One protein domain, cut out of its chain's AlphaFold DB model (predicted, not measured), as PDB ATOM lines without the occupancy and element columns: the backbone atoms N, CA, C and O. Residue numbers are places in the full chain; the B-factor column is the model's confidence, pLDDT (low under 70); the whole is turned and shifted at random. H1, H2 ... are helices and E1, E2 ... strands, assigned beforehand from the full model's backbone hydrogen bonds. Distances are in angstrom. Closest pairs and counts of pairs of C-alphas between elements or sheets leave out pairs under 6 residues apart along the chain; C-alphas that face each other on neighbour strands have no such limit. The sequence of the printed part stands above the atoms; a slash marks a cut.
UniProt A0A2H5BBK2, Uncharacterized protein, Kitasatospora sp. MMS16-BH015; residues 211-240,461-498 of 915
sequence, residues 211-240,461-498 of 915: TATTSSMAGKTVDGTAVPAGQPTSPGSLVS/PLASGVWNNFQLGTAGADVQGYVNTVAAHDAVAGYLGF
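What this domain is: This is residues 211 to 240 and 461 to 498 of the 915 residues of an uncharacterized protein of Kitasatospora sp. MMS16-BH015 (UniProt A0A2H5BBK2). One long helix, H2, makes the longest regular part, with a short helix, H1, set slantwise at its first residues and a long loop, residues 211 to 236, running out and back beside its first half on another side. The other end of H2 sticks out with residues 491 to 497, and at the end of the loop the short strand E1 leads away from both helices. The printed part has 68 residues with one named strand and two named helices, in the order E1, H1, H2; under half of the residues are in named elements, and by these the class is mostly helix. The whole is compact, with a radius of gyration of the C-alphas of 12.2 A, and spans 32 by 26 by 25 A.

Where its parts are: Begin at C-alpha 211, at (190.478, 231.478, 164.793); from there residues 211 to 236 form a stretch with no named element. Find C-alpha 237 at (182.940, 233.091, 160.974), where strand E1 begins; it covers residues 237 to 239. After the cut, find C-alpha 464 at (186.104, 204.462, 161.991); from there helix H1 runs over residues 464 to 470, 10.2 A from first to last C-alpha. Helix H2, residues 479 to 496, is 25.8 A long and ends at C-alpha 496, at (185.308, 220.952, 179.433).

How they stand to each other: In the first stretch, look at residues 221 to 222, which pair antiparallel with residues 225 to 226. E1 pairs with no named strand, and it is apart from H1 and from H2. H1 and H2 touch, and H2 does so with residues 479 to 482 alone. Their closest C-alphas, those of Phe 470 and Tyr 482, are 6.0 A apart. The two helices run opposite ways at a steep tilt of 49 degrees. In H2 every O i to N i+4 pair is within hydrogen-bond range; in H1 1 of 3 such pairs is, beside 2 of 4 O i to N i+3 pairs. Residues 491 to 497, of which 491 to 496 belong to H2, stand free.

The domain as a whole: The two C-alphas farthest apart are those of Gly 224 and Ser 240, at 37.3 A. Residues 241 to 460 are cut out and not printed, and C-alphas 240 and 461 are 27.6 A apart across the cut. The link from E1 to H1 runs across this cut; the link from H1 to H2, with 8 residues, is short. Look at the B-factor column for the model's confidence: the mean pLDDT of the printed part is 91.9, and no printed residue is under 70.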
ATOM      1  N   THR A 211     189.344 231.211 165.686       93.31
ATOM      2  CA  THR A 211     190.478 231.478 164.793       93.31
ATOM      3  C   THR A 211     191.006 230.181 164.188       93.31
ATOM      4  O   THR A 211     190.984 229.144 164.848       93.31
ATOM      5  N   ALA A 212     191.543 230.239 162.967       94.88
ATOM      6  CA  ALA A 212     192.252 229.102 162.384       94.88
ATOM      7  C   ALA A 212     193.464 228.717 163.250       94.88
ATOM      8  O   ALA A 212     194.237 229.580 163.673       94.88
ATOM      9  N   THR A 213     193.639 227.423 163.487       94.62
ATOM     10  CA  THR A 213     194.737 226.834 164.262       94.62
ATOM     11  C   THR A 213     195.308 225.635 163.515       94.62
ATOM     12  O   THR A 213     194.662 225.070 162.635       94.62
ATOM     13  N   THR A 214     196.534 225.226 163.834       96.56
ATOM     14  CA  THR A 214     197.057 223.948 163.338       96.56
ATOM     15  C   THR A 214     196.272 222.801 163.972       96.56
ATOM     16  O   THR A 214     196.113 222.766 165.189       96.56
ATOM     17  N   SER A 215     195.784 221.870 163.151       95.25
ATOM     18  CA  SER A 215     195.032 220.704 163.622       95.25
ATOM     19  C   SER A 215     195.892 219.785 164.496       95.25
ATOM     20  O   SER A 215     197.059 219.545 164.179       95.25
ATOM     21  N   SER A 216     195.291 219.178 165.524       92.44
ATOM     22  CA  SER A 216     195.891 218.099 166.328       92.44
ATOM     23  C   SER A 216     196.223 216.833 165.516       92.44
ATOM     24  O   SER A 216     196.971 215.964 165.982       92.44
ATOM     25  N   MET A 217     195.711 216.738 164.283       93.06
ATOM     26  CA  MET A 217     195.999 215.662 163.331       93.06
ATOM     27  C   MET A 217     197.084 216.010 162.311       93.06
ATOM     28  O   MET A 217     197.476 215.143 161.534       93.06
ATOM     29  N   ALA A 218     197.599 217.243 162.299       95.75
ATOM     30  CA  ALA A 218     198.632 217.654 161.352       95.75
ATOM     31  C   ALA A 218     199.896 216.779 161.472       95.75
ATOM     32  O   ALA A 218     200.443 216.597 162.559       95.75
ATOM     33  N   GLY A 219     200.374 216.247 160.344       95.56
ATOM     34  CA  GLY A 219     201.532 215.350 160.289       95.56
ATOM     35  C   GLY A 219     201.255 213.893 160.683       95.56
ATOM     36  O   GLY A 219     202.186 213.089 160.652       95.56
ATOM     37  N   LYS A 220     200.012 213.532 161.035       93.06
ATOM     38  CA  LYS A 220     199.602 212.144 161.309       93.06
ATOM     39  C   LYS A 220     199.036 211.476 160.052       93.06
ATOM     40  O   LYS A 220     198.587 212.148 159.125       93.06
ATOM     41  N   THR A 221     199.007 210.146 160.048       92.94
ATOM     42  CA  THR A 221     198.317 209.344 159.028       92.94
ATOM     43  C   THR A 221     197.077 208.708 159.646       92.94
ATOM     44  O   THR A 221     197.188 208.067 160.688       92.94
ATOM     45  N   VAL A 222     195.919 208.864 159.006       91.12
ATOM     46  CA  VAL A 222     194.631 208.306 159.450       91.12
ATOM     47  C   VAL A 222     194.054 207.464 158.324       91.12
ATOM     48  O   VAL A 222     193.907 207.957 157.209       91.12
ATOM     49  N   ASP A 223     193.795 206.188 158.607       91.38
ATOM     50  CA  ASP A 223     193.373 205.179 157.624       91.38
ATOM     51  C   ASP A 223     194.195 205.207 156.315       91.38
ATOM     52  O   ASP A 223     193.680 205.146 155.211       91.38
ATOM     53  N   GLY A 224     195.514 205.395 156.413       92.19
ATOM     54  CA  GLY A 224     196.395 205.484 155.241       92.19
ATOM     55  C   GLY A 224     196.424 206.846 154.525       92.19
ATOM     56  O   GLY A 224     197.319 207.063 153.706       92.19
ATOM     57  N   THR A 225     195.553 207.800 154.865       95.69
ATOM     58  CA  THR A 225     195.649 209.194 154.392       95.69
ATOM     59  C   THR A 225     196.593 210.004 155.276       95.69
ATOM     60  O   THR A 225     196.354 210.171 156.471       95.69
ATOM     61  N   ALA A 226     197.655 210.562 154.690       95.56
ATOM     62  CA  ALA A 226     198.547 211.491 155.382       95.56
ATOM     63  C   ALA A 226     197.907 212.884 155.497       95.56
ATOM     64  O   ALA A 226     197.568 213.507 154.488       95.56
ATOM     65  N   VAL A 227     197.789 213.399 156.718       96.44
ATOM     66  CA  VAL A 227     197.399 214.788 156.978       96.44
ATOM     67  C   VAL A 227     198.657 215.662 156.882       96.44
ATOM     68  O   VAL A 227     199.626 215.399 157.602       96.44
ATOM     69  N   PRO A 228     198.689 216.705 156.028       96.56
ATOM     70  CA  PRO A 228     199.881 217.527 155.835       96.56
ATOM     71  C   PRO A 228     200.457 218.090 157.140       96.56
ATOM     72  O   PRO A 228     199.728 218.487 158.054       96.56
ATOM     73  N   ALA A 229     201.787 218.164 157.222       96.19
ATOM     74  CA  ALA A 229     202.450 218.852 158.323       96.19
ATOM     75  C   ALA A 229     202.020 220.330 158.337       96.19
ATOM     76  O   ALA A 229     202.062 221.007 157.311       96.19
ATOM     77  N   GLY A 230     201.584 220.821 159.498       96.00
ATOM     78  CA  GLY A 230     201.071 222.184 159.648       96.00
ATOM     79  C   GLY A 230     199.659 222.427 159.099       96.00
ATOM     80  O   GLY A 230     199.267 223.589 159.035       96.00
ATOM     81  N   GLN A 231     198.895 221.387 158.723       97.50
ATOM     82  CA  GLN A 231     197.523 221.519 158.208       97.50
ATOM     83  C   GLN A 231     196.654 222.416 159.117       97.50
ATOM     84  O   GLN A 231     196.388 222.039 160.266       97.50
ATOM     85  N   PRO A 232     196.195 223.586 158.629       96.94
ATOM     86  CA  PRO A 232     195.339 224.463 159.408       96.94
ATOM     87  C   PRO A 232     193.872 224.021 159.347       96.94
ATOM     88  O   PRO A 232     193.388 223.457 158.356       96.94
ATOM     89  N   THR A 233     193.140 224.336 160.406       96.31
ATOM     90  CA  THR A 233     191.681 224.402 160.385       96.31
ATOM     91  C   THR A 233     191.240 225.600 159.548       96.31
ATOM     92  O   THR A 233     191.990 226.557 159.330       96.31
ATOM     93  N   SER A 234     190.018 225.551 159.026       96.19
ATOM     94  CA  SER A 234     189.453 226.694 158.306       96.19
ATOM     95  C   SER A 234     189.296 227.907 159.244       96.19
ATOM     96  O   SER A 234     189.088 227.730 160.442       96.19
ATOM     97  N   PRO A 235     189.367 229.155 158.750       94.62
ATOM     98  CA  PRO A 235     189.026 230.315 159.570       94.62
ATOM     99  C   PRO A 235     187.532 230.298 159.926       94.62
ATOM    100  O   PRO A 235     186.688 230.032 159.065       94.62
ATOM    101  N   GLY A 236     187.197 230.577 161.187       95.75
ATOM    102  CA  GLY A 236     185.813 230.660 161.641       95.75
ATOM    103  C   GLY A 236     185.114 231.947 161.210       95.75
ATOM    104  O   GLY A 236     185.738 232.957 160.883       95.75
ATOM    105  N   SER A 237     183.783 231.919 161.233       96.69
ATOM    106  CA  SER A 237     182.940 233.091 160.974       96.69
ATOM    107  C   SER A 237     181.615 232.988 161.720       96.69
ATOM    108  O   SER A 237     181.064 231.888 161.830       96.69
ATOM    109  N   LEU A 238     181.060 234.126 162.146       96.88
ATOM    110  CA  LEU A 238     179.680 234.177 162.630       96.88
ATOM    111  C   LEU A 238     178.709 234.121 161.447       96.88
ATOM    112  O   LEU A 238     178.881 234.834 160.458       96.88
ATOM    113  N   VAL A 239     177.692 233.270 161.550       95.75
ATOM    114  CA  VAL A 239     176.621 233.131 160.554       95.75
ATOM    115  C   VAL A 239     175.267 233.464 161.170       95.75
ATOM    116  O   VAL A 239     175.121 233.508 162.389       95.75
ATOM    117  N   SER A 240     174.255 233.699 160.331       92.19
ATOM    118  CA  SER A 240     172.890 233.952 160.810       92.19
ATOM    119  C   SER A 240     172.375 232.786 161.660       92.19
ATOM    120  O   SER A 240     172.617 231.626 161.315       92.19
ATOM    121  N   PRO A 461     187.729 211.468 166.961       76.56
ATOM    122  CA  PRO A 461     188.482 211.679 165.721       76.56
ATOM    123  C   PRO A 461     189.150 210.451 165.088       76.56
ATOM    124  O   PRO A 461     189.359 210.433 163.875       76.56
ATOM    125  N   LEU A 462     189.541 209.452 165.884       79.75
ATOM    126  CA  LEU A 462     190.249 208.258 165.401       79.75
ATOM    127  C   LEU A 462     189.330 207.055 165.167       79.75
ATOM    128  O   LEU A 462     189.783 206.037 164.640       79.75
ATOM    129  N   ALA A 463     188.048 207.162 165.513       78.94
ATOM    130  CA  ALA A 463     187.102 206.082 165.303       78.94
ATOM    131  C   ALA A 463     186.676 205.983 163.837       78.94
ATOM    132  O   ALA A 463     186.484 206.984 163.141       78.94
ATOM    133  N   SER A 464     186.489 204.747 163.373       80.38
ATOM    134  CA  SER A 464     186.104 204.462 161.991       80.38
ATOM    135  C   SER A 464     184.724 204.977 161.629       80.38
ATOM    136  O   SER A 464     184.524 205.384 160.487       80.38
ATOM    137  N   GLY A 465     183.796 205.071 162.581       77.69
ATOM    138  CA  GLY A 465     182.525 205.750 162.350       77.69
ATOM    139  C   GLY A 465     182.683 207.248 162.086       77.69
ATOM    140  O   GLY A 465     181.794 207.830 161.477       77.69
ATOM    141  N   VAL A 466     183.813 207.874 162.440       82.31
ATOM    142  CA  VAL A 466     184.092 209.279 162.115       82.31
ATOM    143  C   VAL A 466     184.823 209.417 160.785       82.31
ATOM    144  O   VAL A 466     184.289 210.021 159.853       82.31
ATOM    145  N   TRP A 467     186.021 208.845 160.648       87.44
ATOM    146  CA  TRP A 467     186.861 209.117 159.477       87.44
ATOM    147  C   TRP A 467     186.330 208.518 158.163       87.44
ATOM    148  O   TRP A 467     186.589 209.096 157.101       87.44
ATOM    149  N   ASN A 468     185.524 207.446 158.200       88.75
ATOM    150  CA  ASN A 468     184.895 206.885 156.993       88.75
ATOM    151  C   ASN A 468     184.020 207.922 156.268       88.75
ATOM    152  O   ASN A 468     183.952 207.939 155.039       88.75
ATOM    153  N   ASN A 469     183.394 208.836 157.014       88.88
ATOM    154  CA  ASN A 469     182.519 209.870 156.456       88.88
ATOM    155  C   ASN A 469     183.270 210.991 155.724       88.88
ATOM    156  O   ASN A 469     182.656 211.789 155.016       88.88
ATOM    157  N   PHE A 470     184.595 211.032 155.862       92.12
ATOM    158  CA  PHE A 470     185.479 211.943 155.138       92.12
ATOM    159  C   PHE A 470     186.290 211.216 154.063       92.12
ATOM    160  O   PHE A 470     187.205 211.798 153.492       92.12
ATOM    161  N   GLN A 471     185.961 209.950 153.772       93.94
ATOM    162  CA  GLN A 471     186.610 209.148 152.732       93.94
ATOM    163  C   GLN A 471     188.139 209.052 152.902       93.94
ATOM    164  O   GLN A 471     188.869 208.933 151.910       93.94
ATOM    165  N   LEU A 472     188.635 209.125 154.148       93.19
ATOM    166  CA  LEU A 472     190.048 208.863 154.436       93.19
ATOM    167  C   LEU A 472     190.396 207.429 153.987       93.19
ATOM    168  O   LEU A 472     189.515 206.583 153.880       93.19
ATOM    169  N   GLY A 473     191.645 207.207 153.583       93.31
ATOM    170  CA  GLY A 473     192.102 205.977 152.927       93.31
ATOM    171  C   GLY A 473     191.777 205.861 151.437       93.31
ATOM    172  O   GLY A 473     192.255 204.942 150.770       93.31
ATOM    173  N   THR A 474     191.025 206.808 150.868       94.38
ATOM    174  CA  THR A 474     190.652 206.806 149.445       94.38
ATOM    175  C   THR A 474     191.233 208.000 148.681       94.38
ATOM    176  O   THR A 474     191.680 208.988 149.262       94.38
ATOM    177  N   ALA A 475     191.170 207.953 147.345       91.56
ATOM    178  CA  ALA A 475     191.560 209.078 146.487       91.56
ATOM    179  C   ALA A 475     190.653 210.323 146.636       91.56
ATOM    180  O   ALA A 475     191.009 211.387 146.136       91.56
ATOM    181  N   GLY A 476     189.491 210.190 147.292       93.62
ATOM    182  CA  GLY A 476     188.508 211.256 147.515       93.62
ATOM    183  C   GLY A 476     188.561 211.904 148.903       93.62
ATOM    184  O   GLY A 476     187.632 212.621 149.257       93.62
ATOM    185  N   ALA A 477     189.608 211.647 149.691       95.56
ATOM    186  CA  ALA A 477     189.696 212.076 151.087       95.56
ATOM    187  C   ALA A 477     189.437 213.586 151.304       95.56
ATOM    188  O   ALA A 477     190.170 214.443 150.805       95.56
ATOM    189  N   ASP A 478     188.443 213.908 152.136       95.31
ATOM    190  CA  ASP A 478     188.130 215.257 152.617       95.31
ATOM    191  C   ASP A 478     188.937 215.582 153.884       95.31
ATOM    192  O   ASP A 478     188.434 215.592 155.011       95.31
ATOM    193  N   VAL A 479     190.231 215.850 153.691       95.56
ATOM    194  CA  VAL A 479     191.146 216.186 154.794       95.56
ATOM    195  C   VAL A 479     190.709 217.461 155.516       95.56
ATOM    196  O   VAL A 479     190.787 217.519 156.741       95.56
ATOM    197  N   GLN A 480     190.236 218.482 154.792       95.75
ATOM    198  CA  GLN A 480     189.861 219.759 155.405       95.75
ATOM    199  C   GLN A 480     188.601 219.628 156.268       95.75
ATOM    200  O   GLN A 480     188.560 220.182 157.369       95.75
ATOM    201  N   GLY A 481     187.585 218.906 155.788       92.69
ATOM    202  CA  GLY A 481     186.389 218.603 156.564       92.69
ATOM    203  C   GLY A 481     186.723 217.792 157.810       92.69
ATOM    204  O   GLY A 481     186.268 218.149 158.895       92.69
ATOM    205  N   TYR A 482     187.584 216.778 157.672       93.25
ATOM    206  CA  TYR A 482     188.029 215.962 158.797       93.25
ATOM    207  C   TYR A 482     188.706 216.812 159.878       93.25
ATOM    208  O   TYR A 482     188.252 216.818 161.018       93.25
ATOM    209  N   VAL A 483     189.733 217.603 159.534       94.38
ATOM    210  CA  VAL A 483     190.454 218.406 160.541       94.38
ATOM    211  C   VAL A 483     189.590 219.491 161.188       94.38
ATOM    212  O   VAL A 483     189.846 219.851 162.335       94.38
ATOM    213  N   ASN A 484     188.569 220.002 160.492       93.00
ATOM    214  CA  ASN A 484     187.604 220.930 161.080       93.00
ATOM    215  C   ASN A 484     186.713 220.227 162.112       93.00
ATOM    216  O   ASN A 484     186.517 220.766 163.197       93.00
ATOM    217  N   THR A 485     186.219 219.023 161.809       89.94
ATOM    218  CA  THR A 485     185.449 218.222 162.771       89.94
ATOM    219  C   THR A 485     186.310 217.843 163.975       89.94
ATOM    220  O   THR A 485     185.879 218.069 165.102       89.94
ATOM    221  N   VAL A 486     187.556 217.391 163.778       90.19
ATOM    222  CA  VAL A 486     188.481 217.114 164.896       90.19
ATOM    223  C   VAL A 486     188.697 218.344 165.773       90.19
ATOM    224  O   VAL A 486     188.618 218.247 166.992       90.19
ATOM    225  N   ALA A 487     188.884 219.517 165.171       91.56
ATOM    226  CA  ALA A 487     189.050 220.750 165.933       91.56
ATOM    227  C   ALA A 487     187.810 221.133 166.758       91.56
ATOM    228  O   ALA A 487     187.950 221.831 167.760       91.56
ATOM    229  N   ALA A 488     186.616 220.675 166.371       89.94
ATOM    230  CA  ALA A 488     185.418 220.824 167.187       89.94
ATOM    231  C   ALA A 488     185.468 219.927 168.436       89.94
ATOM    232  O   ALA A 488     185.184 220.409 169.531       89.94
ATOM    233  N   HIS A 489     185.886 218.661 168.289       88.00
ATOM    234  CA  HIS A 489     186.128 217.765 169.430       88.00
ATOM    235  C   HIS A 489     187.192 218.350 170.366       88.00
ATOM    236  O   HIS A 489     186.945 218.470 171.561       88.00
ATOM    237  N   ASP A 490     188.318 218.818 169.817       89.06
ATOM    238  CA  ASP A 490     189.394 219.444 170.597       89.06
ATOM    239  C   ASP A 490     188.908 220.696 171.347       89.06
ATOM    240  O   ASP A 490     189.294 220.930 172.493       89.06
ATOM    241  N   ALA A 491     188.050 221.512 170.723       90.06
ATOM    242  CA  ALA A 491     187.479 222.695 171.360       90.06
ATOM    243  C   ALA A 491     186.575 222.325 172.546       90.06
ATOM    244  O   ALA A 491     186.648 222.970 173.592       90.06
ATOM    245  N   VAL A 492     185.756 221.278 172.405       89.00
ATOM    246  CA  VAL A 492     184.889 220.768 173.478       89.00
ATOM    247  C   VAL A 492     185.722 220.148 174.599       89.00
ATOM    248  O   VAL A 492     185.543 220.520 175.757       89.00
ATOM    249  N   ALA A 493     186.687 219.292 174.263       88.81
ATOM    250  CA  ALA A 493     187.641 218.698 175.198       88.81
ATOM    251  C   ALA A 493     188.406 219.755 175.998       88.81
ATOM    252  O   ALA A 493     188.465 219.692 177.225       88.81
ATOM    253  N   GLY A 494     188.937 220.774 175.317       90.81
ATOM    254  CA  GLY A 494     189.659 221.873 175.950       90.81
ATOM    255  C   GLY A 494     188.767 222.759 176.821       90.81
ATOM    256  O   GLY A 494     189.202 223.213 177.877       90.81
ATOM    257  N   TYR A 495     187.520 222.998 176.406       89.50
ATOM    258  CA  TYR A 495     186.559 223.785 177.181       89.50
ATOM    259  C   TYR A 495     186.086 223.058 178.444       89.50
ATOM    260  O   TYR A 495     185.969 223.673 179.506       89.50
ATOM    261  N   LEU A 496     185.813 221.758 178.330       90.12
ATOM    262  CA  LEU A 496     185.308 220.952 179.433       90.12
ATOM    263  C   LEU A 496     186.425 220.409 180.328       90.12
ATOM    264  O   LEU A 496     186.194 220.225 181.516       90.12
ATOM    265  N   GLY A 497     187.640 220.247 179.808       90.69
ATOM    266  CA  GLY A 497     188.793 219.737 180.547       90.69
ATOM    267  C   GLY A 497     188.816 218.211 180.630       90.69
ATOM    268  O   GLY A 497     189.017 217.669 181.712       90.69
ATOM    269  N   PHE A 498     188.588 217.523 179.511       87.38
ATOM    270  CA  PHE A 498     188.668 216.061 179.421       87.38
ATOM    271  C   PHE A 498     189.395 215.613 178.151       87.38
ATOM    272  O   PHE A 498     189.695 216.428 177.279       87.38
TER     273      PHE A 498